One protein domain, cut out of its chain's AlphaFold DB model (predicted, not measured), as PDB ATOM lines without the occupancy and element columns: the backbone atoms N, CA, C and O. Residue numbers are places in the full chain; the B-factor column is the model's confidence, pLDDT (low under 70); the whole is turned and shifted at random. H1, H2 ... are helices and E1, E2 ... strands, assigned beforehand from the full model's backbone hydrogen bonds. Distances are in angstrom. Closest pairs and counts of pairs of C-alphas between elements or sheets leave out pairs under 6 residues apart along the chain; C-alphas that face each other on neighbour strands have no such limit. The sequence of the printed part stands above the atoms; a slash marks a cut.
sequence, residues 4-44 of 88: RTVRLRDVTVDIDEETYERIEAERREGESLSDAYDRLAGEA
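What this domain is: This is residues 4 to 44 of the 88 residues of an uncharacterized protein of Halobacteriales archaeon SW_6_65_15 (UniProt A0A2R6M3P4). A small hairpin of two strands, E1 and E2, turns directly into a helix, H1, and a second helix, H2, packs on H1 at about a right angle to it. The printed part has 41 residues, with two named strands followed by two named helices in the order E1, E2, H1, H2; the strands make one antiparallel sheet in the order E1 - E2, and the class is mixed, helices and strands. The whole is compact and rounded, with a radius of gyration of the C-alphas of 9.7 A and spans of 22 by 21 by 20 A.

Where its parts are: Find C-alpha 4 at (215.718, 153.266, 145.119), where strand E1 begins; it takes residues 4 to 7 over 9.9 A. Strand E2 is residues 12 to 16, 13.4 A long. Helix H1 follows at C-alpha 17, at (215.908, 158.233, 149.143), and runs through residues 17 to 25 over 12.1 A. Helix H2, residues 33 to 41, is 11.7 A long and ends at C-alpha 41, at (231.902, 154.766, 151.447).

How they stand to each other: Look first at the hairpin of E1 and E2, antiparallel at 148 degrees, where N 4 and O 15 are 2.8 A apart and N 13 and O 6 are 3.0 A apart, within hydrogen-bond range. The closest C-alphas of E1 and H1 are those of Arg 4 and Glu 17, 6.4 A apart. Go on to Ile 23 and Tyr 37, the closest C-alphas of H1 and H2 at 6.3 A: these helices touch, about perpendicular at 85 degrees. E2 and H2 are apart. In H1 and H2 every O i to N i+4 pair is within hydrogen-bond range.

The domain as a whole: The C-alphas of Arg 4 and Ala 44, the two farthest apart, are 24.9 A from each other. The printed part has no cut; the links from E1 to E2 and from E2 to H1 are tight, and the one from H1 to H2, 7 residues, is short. Look at residues 42 to 44 for pLDDT under 70; the mean of the printed part is 83.9.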
ATOM      1  N   ARG A   4     215.151 153.216 146.459       82.75
ATOM      2  CA  ARG A   4     215.718 153.266 145.119       82.75
ATOM      3  C   ARG A   4     216.703 152.134 144.936       82.75
ATOM      4  O   ARG A   4     217.637 151.981 145.715       82.75
ATOM      5  N   THR A   5     216.529 151.405 143.848       83.50
ATOM      6  CA  THR A   5     217.493 150.401 143.422       83.50
ATOM      7  C   THR A   5     218.645 151.084 142.695       83.50
ATOM      8  O   THR A   5     218.442 151.731 141.663       83.50
ATOM      9  N   VAL A   6     219.860 150.926 143.211       80.19
ATOM     10  CA  VAL A   6     221.092 151.410 142.583       80.19
ATOM     11  C   VAL A   6     221.939 150.220 142.157       80.19
ATOM     12  O   VAL A   6     222.125 149.257 142.902       80.19
ATOM     13  N   ARG A   7     222.472 150.294 140.936       76.25
ATOM     14  CA  ARG A   7     223.481 149.355 140.453       76.25
ATOM     15  C   ARG A   7     224.869 149.927 140.736       76.25
ATOM     16  O   ARG A   7     225.260 150.924 140.133       76.25
ATOM     17  N   LEU A   8     225.588 149.261 141.629       77.88
ATOM     18  CA  LEU A   8     227.029 149.400 141.814       77.88
ATOM     19  C   LEU A   8     227.753 148.458 140.841       77.88
ATOM     20  O   LEU A   8     227.108 147.626 140.194       77.88
ATOM     21  N   ARG A   9     229.078 148.597 140.721       73.25
ATOM     22  CA  ARG A   9     229.908 147.936 139.695       73.25
ATOM     23  C   ARG A   9     229.544 146.456 139.456       73.25
ATOM     24  O   ARG A   9     229.276 146.093 138.314       73.25
ATOM     25  N   ASP A  10     229.399 145.669 140.528       75.12
ATOM     26  CA  ASP A  10     229.089 144.227 140.468       75.12
ATOM     27  C   ASP A  10     227.852 143.802 141.287       75.12
ATOM     28  O   ASP A  10     227.509 142.620 141.347       75.12
ATOM     29  N   VAL A  11     227.164 144.745 141.939       71.00
ATOM     30  CA  VAL A  11     226.091 144.449 142.905       71.00
ATOM     31  C   VAL A  11     224.935 145.436 142.749       71.00
ATOM     32  O   VAL A  11     225.127 146.606 142.433       71.00
ATOM     33  N   THR A  12     223.707 144.966 142.958       82.50
ATOM     34  CA  THR A  12     222.510 145.817 142.999       82.50
ATOM     35  C   THR A  12     221.993 145.867 144.430       82.50
ATOM     36  O   THR A  12     221.778 144.817 145.030       82.50
ATOM     37  N   VAL A  13     221.818 147.072 144.972       80.06
ATOM     38  CA  VAL A  13     221.329 147.304 146.339       80.06
ATOM     39  C   VAL A  13     220.146 148.258 146.314       80.06
ATOM     40  O   VAL A  13     220.088 149.160 145.477       80.06
ATOM     41  N   ASP A  14     219.218 148.075 147.246       85.94
ATOM     42  CA  ASP A  14     218.185 149.067 147.511       85.94
ATOM     43  C   ASP A  14     218.656 150.004 148.621       85.94
ATOM     44  O   ASP A  14     219.045 149.557 149.702       85.94
ATOM     45  N   ILE A  15     218.605 151.305 148.353       84.19
ATOM     46  CA  ILE A  15     218.929 152.361 149.314       84.19
ATOM     47  C   ILE A  15     217.714 153.253 149.534       84.19
ATOM     48  O   ILE A  15     216.835 153.352 148.675       84.19
ATOM     49  N   ASP A  16     217.632 153.900 150.690       91.50
ATOM     50  CA  ASP A  16     216.599 154.901 150.925       91.50
ATOM     51  C   ASP A  16     216.880 156.191 150.129       91.50
ATOM     52  O   ASP A  16     218.006 156.455 149.695       91.50
ATOM     53  N   GLU A  17     215.831 156.989 149.921       91.00
ATOM     54  CA  GLU A  17     215.908 158.233 149.143       91.00
ATOM     55  C   GLU A  17     216.935 159.229 149.707       91.00
ATOM     56  O   GLU A  17     217.655 159.852 148.934       91.00
ATOM     57  N   GLU A  18     217.053 159.354 151.033       88.75
ATOM     58  CA  GLU A  18     217.982 160.304 151.658       88.75
ATOM     59  C   GLU A  18     219.434 159.887 151.395       88.75
ATOM     60  O   GLU A  18     220.266 160.711 151.010       88.75
ATOM     61  N   THR A  19     219.739 158.594 151.527       88.56
ATOM     62  CA  THR A  19     221.058 158.049 151.172       88.56
ATOM     63  C   THR A  19     221.372 158.256 149.689       88.56
ATOM     64  O   THR A  19     222.485 158.670 149.360       88.56
ATOM     65  N   TYR A  20     220.404 158.033 148.789       90.31
ATOM     66  CA  TYR A  20     220.586 158.301 147.358       90.31
ATOM     67  C   TYR A  20     220.931 159.773 147.100       90.31
ATOM     68  O   TYR A  20     221.920 160.067 146.426       90.31
ATOM     69  N   GLU A  21     220.137 160.701 147.641       92.75
ATOM     70  CA  GLU A  21     220.312 162.141 147.425       92.75
ATOM     71  C   GLU A  21     221.657 162.642 147.954       92.75
ATOM     72  O   GLU A  21     222.302 163.474 147.315       92.75
ATOM     73  N   ARG A  22     222.124 162.097 149.082       90.06
ATOM     74  CA  ARG A  22     223.436 162.431 149.647       90.06
ATOM     75  C   ARG A  22     224.589 161.999 148.747       90.06
ATOM     76  O   ARG A  22     225.530 162.766 148.574       90.06
ATOM     77  N   ILE A  23     224.523 160.799 148.167       90.56
ATOM     78  CA  ILE A  23     225.555 160.321 147.232       90.56
ATOM     79  C   ILE A  23     225.515 161.151 145.940       90.56
ATOM     80  O   ILE A  23     226.558 161.551 145.429       90.56
ATOM     81  N   GLU A  24     224.316 161.453 145.435       91.19
ATOM     82  CA  GLU A  24     224.126 162.248 144.219       91.19
ATOM     83  C   GLU A  24     224.648 163.688 144.377       91.19
ATOM     84  O   GLU A  24     225.280 164.211 143.460       91.19
ATOM     85  N   ALA A  25     224.432 164.315 145.538       94.00
ATOM     86  CA  ALA A  25     224.889 165.676 145.831       94.00
ATOM     87  C   ALA A  25     226.421 165.806 145.873       94.00
ATOM     88  O   ALA A  25     226.971 166.854 145.543       94.00
ATOM     89  N   GLU A  26     227.105 164.731 146.254       91.25
ATOM     90  CA  GLU A  26     228.560 164.667 146.357       91.25
ATOM     91  C   GLU A  26     229.229 164.163 145.064       91.25
ATOM     92  O   GLU A  26     230.460 164.051 145.014       91.25
ATOM     93  N   ARG A  27     228.454 163.839 144.017       94.00
ATOM     94  CA  ARG A  27     228.974 163.321 142.744       94.00
ATOM     95  C   ARG A  27     229.710 164.410 141.964       94.00
ATOM     96  O   ARG A  27     229.200 165.510 141.748       94.00
ATOM     97  N   ARG A  28     230.914 164.089 141.494       93.31
ATOM     98  CA  ARG A  28     231.739 164.978 140.663       93.31
ATOM     99  C   ARG A  28     231.308 164.926 139.197       93.31
ATOM    100  O   ARG A  28     230.651 163.990 138.745       93.31
ATOM    101  N   GLU A  29     231.692 165.939 138.426       92.69
ATOM    102  CA  GLU A  29     231.402 165.979 136.993       92.69
ATOM    103  C   GLU A  29     232.070 164.797 136.266       92.69
ATOM    104  O   GLU A  29     233.271 164.568 136.406       92.69
ATOM    105  N   GLY A  30     231.277 164.024 135.518       91.25
ATOM    106  CA  GLY A  30     231.740 162.826 134.805       91.25
ATOM    107  C   GLY A  30     231.931 161.569 135.669       91.25
ATOM    108  O   GLY A  30     232.265 160.523 135.121       91.25
ATOM    109  N   GLU A  31     231.702 161.644 136.983       89.50
ATOM    110  CA  GLU A  31     231.757 160.502 137.908       89.50
ATOM    111  C   GLU A  31     230.454 159.686 137.822       89.50
ATOM    112  O   GLU A  31     229.364 160.259 137.722       89.50
ATOM    113  N   SER A  32     230.535 158.350 137.859       89.94
ATOM    114  CA  SER A  32     229.332 157.522 137.995       89.94
ATOM    115  C   SER A  32     228.849 157.495 139.447       89.94
ATOM    116  O   SER A  32     229.602 157.766 140.378       89.94
ATOM    117  N   LEU A  33     227.585 157.123 139.669       86.56
ATOM    118  CA  LEU A  33     227.060 156.975 141.030       86.56
ATOM    119  C   LEU A  33     227.813 155.891 141.827       86.56
ATOM    120  O   LEU A  33     228.003 156.050 143.028       86.56
ATOM    121  N   SER A  34     228.280 154.827 141.158       82.56
ATOM    122  CA  SER A  34     229.115 153.790 141.782       82.56
ATOM    123  C   SER A  34     230.474 154.344 142.196       82.56
ATOM    124  O   SER A  34     230.915 154.057 143.297       82.56
ATOM    125  N   ASP A  35     231.115 155.167 141.362       86.12
ATOM    126  CA  ASP A  35     232.427 155.740 141.698       86.12
ATOM    127  C   ASP A  35     232.312 156.752 142.853       86.12
ATOM    128  O   ASP A  35     233.153 156.778 143.752       86.12
ATOM    129  N   ALA A  36     231.228 157.539 142.877       90.06
ATOM    130  CA  ALA A  36     230.921 158.424 143.998       90.06
ATOM    131  C   ALA A  36     230.658 157.631 145.285       90.06
ATOM    132  O   ALA A  36     231.174 158.000 146.339       90.06
ATOM    133  N   TYR A  37     229.896 156.534 145.200       85.25
ATOM    134  CA  TYR A  37     229.689 155.618 146.318       85.25
ATOM    135  C   TYR A  37     231.016 155.041 146.817       85.25
ATOM    136  O   TYR A  37     231.300 155.185 147.998       85.25
ATOM    137  N   ASP A  38     231.853 154.471 145.949       81.56
ATOM    138  CA  ASP A  38     233.124 153.840 146.337       81.56
ATOM    139  C   ASP A  38     234.051 154.844 147.052       81.56
ATOM    140  O   ASP A  38     234.649 154.547 148.087       81.56
ATOM    141  N   ARG A  39     234.091 156.090 146.566       85.38
ATOM    142  CA  ARG A  39     234.848 157.184 147.187       85.38
ATOM    143  C   ARG A  39     234.278 157.634 148.537       85.38
ATOM    144  O   ARG A  39     235.051 157.960 149.436       85.38
ATOM    145  N   LEU A  40     232.954 157.749 148.662       83.69
ATOM    146  CA  LEU A  40     232.279 158.242 149.875       83.69
ATOM    147  C   LEU A  40     232.162 157.174 150.962       83.69
ATOM    148  O   LEU A  40     232.257 157.498 152.144       83.69
ATOM    149  N   ALA A  41     231.953 155.922 150.563       74.50
ATOM    150  CA  ALA A  41     231.902 154.766 151.447       74.50
ATOM    151  C   ALA A  41     233.272 154.467 152.067       74.50
ATOM    152  O   ALA A  41     233.326 153.822 153.109       74.50
ATOM    153  N   GLY A  42     234.346 155.003 151.480       62.03
ATOM    154  CA  GLY A  42     235.696 154.873 151.992       62.03
ATOM    155  C   GLY A  42     236.215 153.461 151.763       62.03
ATOM    156  O   GLY A  42     235.758 152.496 152.370       62.03
ATOM    157  N   GLU A  43     237.210 153.345 150.895       60.81
ATOM    158  CA  GLU A  43     238.043 152.158 150.765       60.81
ATOM    159  C   GLU A  43     238.755 151.887 152.106       60.81
ATOM    160  O   GLU A  43     239.857 152.362 152.350       60.81
ATOM    161  N   ALA A  44     238.116 151.146 153.009       58.03
ATOM    162  CA  ALA A  44     238.841 150.172 153.806       58.03
ATOM    163  C   ALA A  44     238.766 148.877 153.006       58.03
ATOM    164  O   ALA A  44     237.807 148.105 153.106       58.03
TER     165      ALA A  44